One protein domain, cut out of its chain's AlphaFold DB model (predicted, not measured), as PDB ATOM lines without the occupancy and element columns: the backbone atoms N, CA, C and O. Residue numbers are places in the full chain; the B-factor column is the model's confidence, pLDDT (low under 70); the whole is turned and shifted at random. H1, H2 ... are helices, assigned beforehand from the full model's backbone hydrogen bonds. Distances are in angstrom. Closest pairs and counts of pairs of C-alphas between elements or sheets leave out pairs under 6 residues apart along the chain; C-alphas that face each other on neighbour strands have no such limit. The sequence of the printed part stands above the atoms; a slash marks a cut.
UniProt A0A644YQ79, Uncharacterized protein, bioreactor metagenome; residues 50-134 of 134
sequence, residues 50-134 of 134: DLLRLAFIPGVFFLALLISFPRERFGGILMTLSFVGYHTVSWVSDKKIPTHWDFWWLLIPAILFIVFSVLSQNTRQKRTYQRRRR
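AT A GLANCE: This is residues 50 to 134 of the 134 residues of an uncharacterized protein of bioreactor metagenome (UniProt A0A644YQ79). Two helices, H1 and H2, lie side by side as a hairpin, and a longer third helix, H3, packs with its first part on H2. The far part of H3 and the end after it, residues 119 to 134, stick out as a long arm that makes much of the length. The printed part has 85 residues with three named helices, H1, H2, H3 along the chain, and no named strand; its class is all helix, an up-and-down bundle in which each helix runs against the one before it. The whole is loose, with a radius of gyration of the C-alphas of 17.2 A, and spans 63 by 24 by 17 A.

HOW THE PARTS SIT: H1, residues 50 to 68, and H2, residues 72 to 94, form a helical hairpin. They touch, the closest C-alphas being those of Ser 68 and Gly 75, 3.9 A apart, and run opposite ways at a shallow tilt of 7 degrees. H2 and H3, residues 104 to 132, form a second helical hairpin, opposite ways at a shallow tilt of 26 degrees. H3 touches H2 with residues 106 to 118 alone; the closest C-alphas are those of Gly 76 and Ala 110, 4.4 A apart. H1 and H3 are close but not clearly touching, with the C-alphas of Ser 68 and Phe 113 closest at 7.7 A. Every O i to N i+4 pair is within hydrogen-bond range in H2, against 13 of 15 in H1 and 21 of 25 in H3.

IN THESE COORDINATES: H1 begins at C-alpha 50 (-23.808, 57.775, -21.906) and is 25.9 A long. H2 is 32.9 A long. H3 is 44.2 A long and ends at C-alpha 132 (-67.267, 30.744, -43.791).

THE WHOLE: The C-alphas of Lys 95 and Arg 134, the two farthest apart, are 63.0 A apart. Without residues 119 to 134, which stand free, the body spans 37 by 21 by 14 A. The printed part has no cut; the link from H1 to H2 is tight and that from H2 to H3 short. No printed residue is under 70 in pLDDT.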
ATOM      1  N   ASP A  50     -22.877  56.683 -21.616       88.94
ATOM      2  CA  ASP A  50     -23.808  57.775 -21.906       88.94
ATOM      3  C   ASP A  50     -24.163  57.817 -23.397       88.94
ATOM      4  O   ASP A  50     -25.328  57.987 -23.757       88.94
ATOM      5  N   LEU A  51     -23.193  57.523 -24.271       90.75
ATOM      6  CA  LEU A  51     -23.438  57.323 -25.703       90.75
ATOM      7  C   LEU A  51     -24.382  56.143 -25.963       90.75
ATOM      8  O   LEU A  51     -25.272  56.242 -26.805       90.75
ATOM      9  N   LEU A  52     -24.225  55.035 -25.234       93.44
ATOM     10  CA  LEU A  52     -25.123  53.882 -25.354       93.44
ATOM     11  C   LEU A  52     -26.539  54.218 -24.877       93.44
ATOM     12  O   LEU A  52     -27.507  53.883 -25.559       93.44
ATOM     13  N   ARG A  53     -26.679  54.922 -23.748       91.25
ATOM     14  CA  ARG A  53     -27.976  55.413 -23.252       91.25
ATOM     15  C   ARG A  53     -28.672  56.301 -24.285       91.25
ATOM     16  O   ARG A  53     -29.859  56.105 -24.557       91.25
ATOM     17  N   LEU A  54     -27.922  57.216 -24.905       90.19
ATOM     18  CA  LEU A  54     -28.400  58.075 -25.988       90.19
ATOM     19  C   LEU A  54     -28.761  57.260 -27.240       90.19
ATOM     20  O   LEU A  54     -29.756  57.535 -27.899       90.19
ATOM     21  N   ALA A  55     -28.013  56.213 -27.576       93.06
ATOM     22  CA  ALA A  55     -28.367  55.353 -28.700       93.06
ATOM     23  C   ALA A  55     -29.687  54.605 -28.444       93.06
ATOM     24  O   ALA A  55     -30.527  54.522 -29.340       93.06
ATOM     25  N   PHE A  56     -29.905  54.096 -27.225       94.00
ATOM     26  CA  PHE A  56     -31.111  53.343 -26.887       94.00
ATOM     27  C   PHE A  56     -32.365  54.209 -26.791       94.00
ATOM     28  O   PHE A  56     -33.382  53.804 -27.340       94.00
ATOM     29  N   ILE A  57     -32.356  55.367 -26.121       89.12
ATOM     30  CA  ILE A  57     -33.597  56.153 -26.010       89.12
ATOM     31  C   ILE A  57     -33.930  56.835 -27.337       89.12
ATOM     32  O   ILE A  57     -34.746  56.285 -28.058       89.12
ATOM     33  N   PRO A  58     -33.352  57.968 -27.753       90.69
ATOM     34  CA  PRO A  58     -33.799  58.615 -28.985       90.69
ATOM     35  C   PRO A  58     -33.535  57.771 -30.243       90.69
ATOM     36  O   PRO A  58     -34.390  57.731 -31.122       90.69
ATOM     37  N   GLY A  59     -32.404  57.061 -30.338       93.94
ATOM     38  CA  GLY A  59     -32.027  56.332 -31.556       93.94
ATOM     39  C   GLY A  59     -32.903  55.107 -31.835       93.94
ATOM     40  O   GLY A  59     -33.672  55.075 -32.801       93.94
ATOM     41  N   VAL A  60     -32.798  54.080 -30.988       96.25
ATOM     42  CA  VAL A  60     -33.526  52.816 -31.167       96.25
ATOM     43  C   VAL A  60     -35.036  53.021 -31.012       96.25
ATOM     44  O   VAL A  60     -35.796  52.436 -31.786       96.25
ATOM     45  N   PHE A  61     -35.498  53.900 -30.114       95.38
ATOM     46  CA  PHE A  61     -36.928  54.203 -29.995       95.38
ATOM     47  C   PHE A  61     -37.483  54.883 -31.253       95.38
ATOM     48  O   PHE A  61     -38.581  54.537 -31.691       95.38
ATOM     49  N   PHE A  62     -36.740  55.804 -31.880       96.31
ATOM     50  CA  PHE A  62     -37.158  56.416 -33.146       96.31
ATOM     51  C   PHE A  62     -37.230  55.387 -34.275       96.31
ATOM     52  O   PHE A  62     -38.229  55.327 -34.995       96.31
ATOM     53  N   LEU A  63     -36.229  54.510 -34.395       96.88
ATOM     54  CA  LEU A  63     -36.270  53.407 -35.360       96.88
ATOM     55  C   LEU A  63     -37.472  52.485 -35.108       96.88
ATOM     56  O   LEU A  63     -38.186  52.120 -36.044       96.88
ATOM     57  N   ALA A  64     -37.750  52.159 -33.846       97.12
ATOM     58  CA  ALA A  64     -38.909  51.367 -33.457       97.12
ATOM     59  C   ALA A  64     -40.233  52.067 -33.815       97.12
ATOM     60  O   ALA A  64     -41.160  51.418 -34.311       97.12
ATOM     61  N   LEU A  65     -40.312  53.393 -33.644       96.31
ATOM     62  CA  LEU A  65     -41.445  54.213 -34.079       96.31
ATOM     63  C   LEU A  65     -41.647  54.133 -35.591       96.31
ATOM     64  O   LEU A  65     -42.770  53.881 -36.025       96.31
ATOM     65  N   LEU A  66     -40.592  54.266 -36.395       97.12
ATOM     66  CA  LEU A  66     -40.686  54.130 -37.853       97.12
ATOM     67  C   LEU A  66     -41.147  52.723 -38.266       97.12
ATOM     68  O   LEU A  66     -42.038  52.575 -39.103       97.12
ATOM     69  N   ILE A  67     -40.624  51.678 -37.620       96.19
ATOM     70  CA  ILE A  67     -41.020  50.280 -37.868       96.19
ATOM     71  C   ILE A  67     -42.478  50.018 -37.446       96.19
ATOM     72  O   ILE A  67     -43.166  49.189 -38.054       96.19
ATOM     73  N   SER A  68     -42.991  50.753 -36.454       95.38
ATOM     74  CA  SER A  68     -44.385  50.644 -36.002       95.38
ATOM     75  C   SER A  68     -45.408  51.029 -37.082       95.38
ATOM     76  O   SER A  68     -46.559  50.595 -37.005       95.38
ATOM     77  N   PHE A  69     -45.016  51.789 -38.117       92.56
ATOM     78  CA  PHE A  69     -45.923  52.203 -39.193       92.56
ATOM     79  C   PHE A  69     -46.475  51.014 -39.990       92.56
ATOM     80  O   PHE A  69     -47.702  50.871 -40.061       92.56
ATOM     81  N   PRO A  70     -45.622  50.152 -40.580       92.56
ATOM     82  CA  PRO A  70     -46.083  48.943 -41.249       92.56
ATOM     83  C   PRO A  70     -46.343  47.782 -40.278       92.56
ATOM     84  O   PRO A  70     -47.124  46.887 -40.604       92.56
ATOM     85  N   ARG A  71     -45.673  47.751 -39.115       93.00
ATOM     86  CA  ARG A  71     -45.651  46.592 -38.209       93.00
ATOM     87  C   ARG A  71     -45.751  47.003 -36.737       93.00
ATOM     88  O   ARG A  71     -44.798  46.855 -35.980       93.00
ATOM     89  N   GLU A  72     -46.937  47.438 -36.314       93.88
ATOM     90  CA  GLU A  72     -47.210  47.936 -34.950       93.88
ATOM     91  C   GLU A  72     -46.687  47.023 -33.836       93.88
ATOM     92  O   GLU A  72     -46.005  47.501 -32.937       93.88
ATOM     93  N   ARG A  73     -46.928  45.704 -33.920       95.00
ATOM     94  CA  ARG A  73     -46.433  44.743 -32.919       95.00
ATOM     95  C   ARG A  73     -44.917  44.779 -32.772       95.00
ATOM     96  O   ARG A  73     -44.416  44.788 -31.657       95.00
ATOM     97  N   PHE A  74     -44.205  44.760 -33.898       96.38
ATOM     98  CA  PHE A  74     -42.744  44.761 -33.902       96.38
ATOM     99  C   PHE A  74     -42.201  46.104 -33.424       96.38
ATOM    100  O   PHE A  74     -41.264  46.112 -32.640       96.38
ATOM    101  N   GLY A  75     -42.825  47.215 -33.830       96.19
ATOM    102  CA  GLY A  75     -42.479  48.540 -33.319       96.19
ATOM    103  C   GLY A  75     -42.651  48.636 -31.801       96.19
ATOM    104  O   GLY A  75     -41.721  49.035 -31.116       96.19
ATOM    105  N   GLY A  76     -43.785  48.178 -31.263       96.81
ATOM    106  CA  GLY A  76     -44.026  48.150 -29.817       96.81
ATOM    107  C   GLY A  76     -43.020  47.280 -29.056       96.81
ATOM    108  O   GLY A  76     -42.451  47.736 -28.072       96.81
ATOM    109  N   ILE A  77     -42.725  46.069 -29.548       97.69
ATOM    110  CA  ILE A  77     -41.704  45.189 -28.949       97.69
ATOM    111  C   ILE A  77     -40.323  45.850 -28.977       97.69
ATOM    112  O   ILE A  77     -39.623  45.831 -27.970       97.69
ATOM    113  N   LEU A  78     -39.930  46.448 -30.106       97.56
ATOM    114  CA  LEU A  78     -38.647  47.140 -30.222       97.56
ATOM    115  C   LEU A  78     -38.566  48.337 -29.273       97.56
ATOM    116  O   LEU A  78     -37.535  48.501 -28.637       97.56
ATOM    117  N   MET A  79     -39.640  49.115 -29.105       97.25
ATOM    118  CA  MET A  79     -39.691  50.197 -28.111       97.25
ATOM    119  C   MET A  79     -39.504  49.666 -26.686       97.25
ATOM    120  O   MET A  79     -38.733  50.235 -25.917       97.25
ATOM    121  N   THR A  80     -40.167  48.561 -26.332       97.06
ATOM    122  CA  THR A  80     -39.990  47.925 -25.019       97.06
ATOM    123  C   THR A  80     -38.559  47.423 -24.828       97.06
ATOM    124  O   THR A  80     -37.963  47.675 -23.787       97.06
ATOM    125  N   LEU A  81     -37.973  46.768 -25.835       96.94
ATOM    126  CA  LEU A  81     -36.575  46.328 -25.793       96.94
ATOM    127  C   LEU A  81     -35.607  47.506 -25.678       96.94
ATOM    128  O   LEU A  81     -34.619  47.407 -24.965       96.94
ATOM    129  N   SER A  82     -35.914  48.628 -26.326       96.19
ATOM    130  CA  SER A  82     -35.174  49.885 -26.212       96.19
ATOM    131  C   SER A  82     -35.123  50.378 -24.766       96.19
ATOM    132  O   SER A  82     -34.056  50.697 -24.246       96.19
ATOM    133  N   PHE A  83     -36.279  50.378 -24.096       95.44
ATOM    134  CA  PHE A  83     -36.411  50.768 -22.694       95.44
ATOM    135  C   PHE A  83     -35.657  49.817 -21.752       95.44
ATOM    136  O   PHE A  83     -34.942  50.268 -20.854       95.44
ATOM    137  N   VAL A  84     -35.780  48.504 -21.972       95.44
ATOM    138  CA  VAL A  84     -35.056  47.479 -21.201       95.44
ATOM    139  C   VAL A  84     -33.549  47.583 -21.432       95.44
ATOM    140  O   VAL A  84     -32.775  47.495 -20.482       95.44
ATOM    141  N   GLY A  85     -33.121  47.815 -22.675       95.06
ATOM    142  CA  GLY A  85     -31.721  48.009 -23.042       95.06
ATOM    143  C   GLY A  85     -31.121  49.225 -22.346       95.06
ATOM    144  O   GLY A  85     -30.072  49.104 -21.721       95.06
ATOM    145  N   TYR A  86     -31.833  50.356 -22.345       94.69
ATOM    146  CA  TYR A  86     -31.442  51.547 -21.590       94.69
ATOM    147  C   TYR A  86     -31.243  51.245 -20.095       94.69
ATOM    148  O   TYR A  86     -30.178  51.530 -19.553       94.69
ATOM    149  N   HIS A  87     -32.217  50.601 -19.441       93.38
ATOM    150  CA  HIS A  87     -32.111  50.253 -18.017       93.38
ATOM    151  C   HIS A  87     -30.971  49.273 -17.738       93.38
ATOM    152  O   HIS A  87     -30.284  49.398 -16.728       93.38
ATOM    153  N   THR A  88     -30.741  48.324 -18.646       94.12
ATOM    154  CA  THR A  88     -29.644  47.356 -18.541       94.12
ATOM    155  C   THR A  88     -28.293  48.063 -18.609       94.12
ATOM    156  O   THR A  88     -27.440  47.832 -17.756       94.12
ATOM    157  N   VAL A  89     -28.108  48.968 -19.577       94.12
ATOM    158  CA  VAL A  89     -26.890  49.782 -19.684       94.12
ATOM    159  C   VAL A  89     -26.705  50.628 -18.430       94.12
ATOM    160  O   VAL A  89     -25.607  50.642 -17.878       94.12
ATOM    161  N   SER A  90     -27.757  51.287 -17.939       92.25
ATOM    162  CA  SER A  90     -27.670  52.105 -16.727       92.25
ATOM    163  C   SER A  90     -27.288  51.286 -15.497       92.25
ATOM    164  O   SER A  90     -26.361  51.661 -14.782       92.25
ATOM    165  N   TRP A  91     -27.912  50.124 -15.302       93.19
ATOM    166  CA  TRP A  91     -27.605  49.235 -14.183       93.19
ATOM    167  C   TRP A  91     -26.150  48.742 -14.206       93.19
ATOM    168  O   TRP A  91     -25.463  48.795 -13.183       93.19
ATOM    169  N   VAL A  92     -25.658  48.314 -15.374       94.62
ATOM    170  CA  VAL A  92     -24.274  47.835 -15.540       94.62
ATOM    171  C   VAL A  92     -23.261  48.964 -15.336       94.62
ATOM    172  O   VAL A  92     -22.216  48.752 -14.721       94.62
ATOM    173  N   SER A  93     -23.568  50.166 -15.825       94.06
ATOM    174  CA  SER A  93     -22.630  51.295 -15.832       94.06
ATOM    175  C   SER A  93     -22.500  51.963 -14.467       94.06
ATOM    176  O   SER A  93     -21.388  52.264 -14.035       94.06
ATOM    177  N   ASP A  94     -23.615  52.152 -13.759       90.81
ATOM    178  CA  ASP A  94     -23.626  52.873 -12.480       90.81
ATOM    179  C   ASP A  94     -23.327  51.961 -11.284       90.81
ATOM    180  O   ASP A  94     -23.147  52.443 -10.164       90.81
ATOM    181  N   LYS A  95     -23.288  50.634 -11.501       89.75
ATOM    182  CA  LYS A  95     -23.156  49.594 -10.460       89.75
ATOM    183  C   LYS A  95     -24.174  49.738  -9.320       89.75
ATOM    184  O   LYS A  95     -23.961  49.236  -8.217       89.75
ATOM    185  N   LYS A  96     -25.282  50.430  -9.578       87.06
ATOM    186  CA  LYS A  96     -26.385  50.668  -8.650       87.06
ATOM    187  C   LYS A  96     -27.674  50.257  -9.330       87.06
ATOM    188  O   LYS A  96     -27.847  50.465 -10.529       87.06
ATOM    189  N   ILE A  97     -28.574  49.663  -8.557       82.81
ATOM    190  CA  ILE A  97     -29.929  49.411  -9.034       82.81
ATOM    191  C   ILE A  97     -30.590  50.785  -9.174       82.81
ATOM    192  O   ILE A  97     -30.604  51.529  -8.187       82.81
ATOM    193  N   PRO A  98     -31.096  51.153 -10.363       77.75
ATOM    194  CA  PRO A  98     -31.798  52.414 -10.527       77.75
ATOM    195  C   PRO A  98     -33.016  52.415  -9.600       77.75
ATOM    196  O   PRO A  98     -33.932  51.608  -9.745       77.75
ATOM    197  N   THR A  99     -33.004  53.297  -8.602       80.38
ATOM    198  CA  THR A  99     -34.141  53.506  -7.692       80.38
ATOM    199  C   THR A  99     -35.261  54.287  -8.369       80.38
ATOM    200  O   THR A  99     -36.409  54.227  -7.930       80.38
ATOM    201  N   HIS A 100     -34.938  54.993  -9.452       80.38
ATOM    202  CA  HIS A 100     -35.870  55.775 -10.247       80.38
ATOM    203  C   HIS A 100     -36.086  55.105 -11.600       80.38
ATOM    204  O   HIS A 100     -35.144  54.696 -12.274       80.38
ATOM    205  N   TRP A 101     -37.355  54.969 -11.974       86.94
ATOM    206  CA  TRP A 101     -37.754  54.472 -13.284       86.94
ATOM    207  C   TRP A 101     -37.790  55.642 -14.257       86.94
ATOM    208  O   TRP A 101     -38.860  56.145 -14.618       86.94
ATOM    209  N   ASP A 102     -36.607  56.108 -14.639       85.75
ATOM    210  CA  ASP A 102     -36.497  57.201 -15.590       85.75
ATOM    211  C   ASP A 102     -37.181  56.806 -16.899       85.75
ATOM    212  O   ASP A 102     -37.048  55.688 -17.406       85.75
ATOM    213  N   PHE A 103     -37.967  57.735 -17.437       87.38
ATOM    214  CA  PHE A 103     -38.682  57.549 -18.695       87.38
ATOM    215  C   PHE A 103     -39.714  56.411 -18.708       87.38
ATOM    216  O   PHE A 103     -40.068  55.925 -19.783       87.38
ATOM    217  N   TRP A 104     -40.257  55.996 -17.555       93.19
ATOM    218  CA  TRP A 104     -41.305  54.960 -17.491       93.19
ATOM    219  C   TRP A 104     -42.515  55.264 -18.387       93.19
ATOM    220  O   TRP A 104     -43.137  54.355 -18.935       93.19
ATOM    221  N   TRP A 105     -42.821  56.546 -18.607       92.56
ATOM    222  CA  TRP A 105     -43.883  56.992 -19.509       92.56
ATOM    223  C   TRP A 105     -43.670  56.557 -20.969       92.56
ATOM    224  O   TRP A 105     -44.647  56.435 -21.704       92.56
ATOM    225  N   LEU A 106     -42.436  56.253 -21.402       91.50
ATOM    226  CA  LEU A 106     -42.151  55.697 -22.734       91.50
ATOM    227  C   LEU A 106     -42.688  54.269 -22.909       91.50
ATOM    228  O   LEU A 106     -42.898  53.829 -24.042       91.50
ATOM    229  N   LEU A 107     -42.970  53.549 -21.818       94.94
ATOM    230  CA  LEU A 107     -43.628  52.244 -21.895       94.94
ATOM    231  C   LEU A 107     -45.097  52.359 -22.306       94.94
ATOM    232  O   LEU A 107     -45.616  51.433 -22.927       94.94
ATOM    233  N   ILE A 108     -45.764  53.480 -22.015       95.81
ATOM    234  CA  ILE A 108     -47.178  53.691 -22.355       95.81
ATOM    235  C   ILE A 108     -47.419  53.509 -23.864       95.81
ATOM    236  O   ILE A 108     -48.207  52.629 -24.229       95.81
ATOM    237  N   PRO A 109     -46.749  54.247 -24.775       95.19
ATOM    238  CA  PRO A 109     -46.946  54.050 -26.207       95.19
ATOM    239  C   PRO A 109     -46.517  52.653 -26.678       95.19
ATOM    240  O   PRO A 109     -47.191  52.072 -27.529       95.19
ATOM    241  N   ALA A 110     -45.454  52.079 -26.104       96.06
ATOM    242  CA  ALA A 110     -44.990  50.736 -26.454       96.06
ATOM    243  C   ALA A 110     -46.064  49.669 -26.171       96.06
ATOM    244  O   ALA A 110     -46.406  48.869 -27.048       96.06
ATOM    245  N   ILE A 111     -46.665  49.711 -24.977       97.00
ATOM    246  CA  ILE A 111     -47.761  48.824 -24.573       97.00
ATOM    247  C   ILE A 111     -48.986  49.064 -25.458       97.00
ATOM    248  O   ILE A 111     -49.579  48.102 -25.950       97.00
ATOM    249  N   LEU A 112     -49.345  50.324 -25.728       96.50
ATOM    250  CA  LEU A 112     -50.487  50.652 -26.586       96.50
ATOM    251  C   LEU A 112     -50.329  50.091 -28.006       96.50
ATOM    252  O   LEU A 112     -51.287  49.530 -28.539       96.50
ATOM    253  N   PHE A 113     -49.137  50.152 -28.609       96.06
ATOM    254  CA  PHE A 113     -48.890  49.534 -29.918       96.06
ATOM    255  C   PHE A 113     -49.080  48.015 -29.900       96.06
ATOM    256  O   PHE A 113     -49.673  47.450 -30.826       96.06
ATOM    257  N   ILE A 114     -48.621  47.343 -28.840       96.44
ATOM    258  CA  ILE A 114     -48.803  45.896 -28.681       96.44
ATOM    259  C   ILE A 114     -50.295  45.569 -28.533       96.44
ATOM    260  O   ILE A 114     -50.813  44.720 -29.264       96.44
ATOM    261  N   VAL A 115     -51.008  46.282 -27.657       96.00
ATOM    262  CA  VAL A 115     -52.447  46.092 -27.417       96.00
ATOM    263  C   VAL A 115     -53.254  46.330 -28.695       96.00
ATOM    264  O   VAL A 115     -54.056  45.478 -29.085       96.00
ATOM    265  N   PHE A 116     -53.016  47.432 -29.412       94.38
ATOM    266  CA  PHE A 116     -53.704  47.720 -30.674       94.38
ATOM    267  C   PHE A 116     -53.419  46.677 -31.753       94.38
ATOM    268  O   PHE A 116     -54.319  46.336 -32.530       94.38
ATOM    269  N   SER A 117     -52.210  46.115 -31.783       94.25
ATOM    270  CA  SER A 117     -51.913  45.008 -32.684       94.25
ATOM    271  C   SER A 117     -52.738  43.763 -32.346       94.25
ATOM    272  O   SER A 117     -53.262  43.124 -33.261       94.25
ATOM    273  N   VAL A 118     -52.861  43.400 -31.067       94.25
ATOM    274  CA  VAL A 118     -53.644  42.225 -30.640       94.25
ATOM    275  C   VAL A 118     -55.134  42.427 -30.946       94.25
ATOM    276  O   VAL A 118     -55.781  41.552 -31.526       94.25
ATOM    277  N   LEU A 119     -55.679  43.613 -30.660       92.38
ATOM    278  CA  LEU A 119     -57.083  43.944 -30.936       92.38
ATOM    279  C   LEU A 119     -57.420  43.915 -32.439       92.38
ATOM    280  O   LEU A 119     -58.481  43.413 -32.835       92.38
ATOM    281  N   SER A 120     -56.514  44.395 -33.298       89.06
ATOM    282  CA  SER A 120     -56.691  44.317 -34.757       89.06
ATOM    283  C   SER A 120     -56.678  42.869 -35.262       89.06
ATOM    284  O   SER A 120     -57.496  42.508 -36.114       89.06
ATOM    285  N   GLN A 121     -55.827  42.002 -34.699       88.38
ATOM    286  CA  GLN A 121     -55.788  40.576 -35.052       88.38
ATOM    287  C   GLN A 121     -57.095  39.855 -34.687       88.38
ATOM    288  O   GLN A 121     -57.683  39.185 -35.544       88.38
ATOM    289  N   ASN A 122     -57.617  40.078 -33.477       86.44
ATOM    290  CA  ASN A 122     -58.880  39.482 -33.023       86.44
ATOM    291  C   ASN A 122     -60.074  39.902 -33.897       86.44
ATOM    292  O   ASN A 122     -60.937  39.089 -34.240       86.44
ATOM    293  N   THR A 123     -60.107  41.168 -34.325       84.00
ATOM    294  CA  THR A 123     -61.178  41.690 -35.191       84.00
ATOM    295  C   THR A 123     -61.150  41.049 -36.585       84.00
ATOM    296  O   THR A 123     -62.203  40.796 -37.180       84.00
ATOM    297  N   ARG A 124     -59.958  40.739 -37.114       80.94
ATOM    298  CA  ARG A 124     -59.802  40.045 -38.403       80.94
ATOM    299  C   ARG A 124     -60.281  38.596 -38.324       80.94
ATOM    300  O   ARG A 124     -61.001  38.166 -39.223       80.94
ATOM    301  N   GLN A 125     -59.958  37.876 -37.248       81.94
ATOM    302  CA  GLN A 125     -60.365  36.477 -37.073       81.94
ATOM    303  C   GLN A 125     -61.891  36.308 -37.007       81.94
ATOM    304  O   GLN A 125     -62.446  35.513 -37.769       81.94
ATOM    305  N   LYS A 126     -62.588  37.105 -36.179       81.62
ATOM    306  CA  LYS A 126     -64.058  37.025 -36.037       81.62
ATOM    307  C   LYS A 126     -64.791  37.192 -37.376       81.62
ATOM    308  O   LYS A 126     -65.753  36.481 -37.661       81.62
ATOM    309  N   ARG A 127     -64.311  38.094 -38.237       77.62
ATOM    310  CA  ARG A 127     -64.908  38.349 -39.561       77.62
ATOM    311  C   ARG A 127     -64.636  37.228 -40.566       77.62
ATOM    312  O   ARG A 127     -65.487  36.961 -41.413       77.62
ATOM    313  N   THR A 128     -63.471  36.582 -40.501       79.56
ATOM    314  CA  THR A 128     -63.165  35.412 -41.341       79.56
ATOM    315  C   THR A 128     -64.071  34.238 -40.985       79.56
ATOM    316  O   THR A 128     -64.585  33.580 -41.886       79.56
ATOM    317  N   TYR A 129     -64.338  34.032 -39.693       82.94
ATOM    318  CA  TYR A 129     -65.263  32.999 -39.233       82.94
ATOM    319  C   TYR A 129     -66.697  33.235 -39.738       82.94
ATOM    320  O   TYR A 129     -67.309  32.332 -40.301       82.94
ATOM    321  N   GLN A 130     -67.207  34.470 -39.648       85.25
ATOM    322  CA  GLN A 130     -68.545  34.813 -40.158       85.25
ATOM    323  C   GLN A 130     -68.700  34.615 -41.674       85.25
ATOM    324  O   GLN A 130     -69.787  34.273 -42.127       85.25
ATOM    325  N   ARG A 131     -67.633  34.808 -42.462       84.19
ATOM    326  CA  ARG A 131     -67.673  34.586 -43.919       84.19
ATOM    327  C   ARG A 131     -67.715  33.115 -44.325       84.19
ATOM    328  O   ARG A 131     -68.177  32.851 -45.417       84.19
ATOM    329  N   ARG A 132     -67.222  32.189 -43.496       86.69
ATOM    330  CA  ARG A 132     -67.267  30.744 -43.791       86.69
ATOM    331  C   ARG A 132     -68.614  30.096 -43.455       86.69
ATOM    332  O   ARG A 132     -68.838  28.958 -43.834       86.69
ATOM    333  N   ARG A 133     -69.467  30.788 -42.694       87.19
ATOM    334  CA  ARG A 133     -70.790  30.305 -42.265       87.19
ATOM    335  C   ARG A 133     -71.936  30.720 -43.194       87.19
ATOM    336  O   ARG A 133     -73.061  30.308 -42.944       87.19
ATOM    337  N   ARG A 134     -71.664  31.577 -44.177       79.12
ATOM    338  CA  ARG A 134     -72.597  31.969 -45.237       79.12
ATOM    339  C   ARG A 134     -72.150  31.305 -46.524       79.12
ATOM    340  O   ARG A 134     -73.046  30.936 -47.299       79.12
TER     341      ARG A 134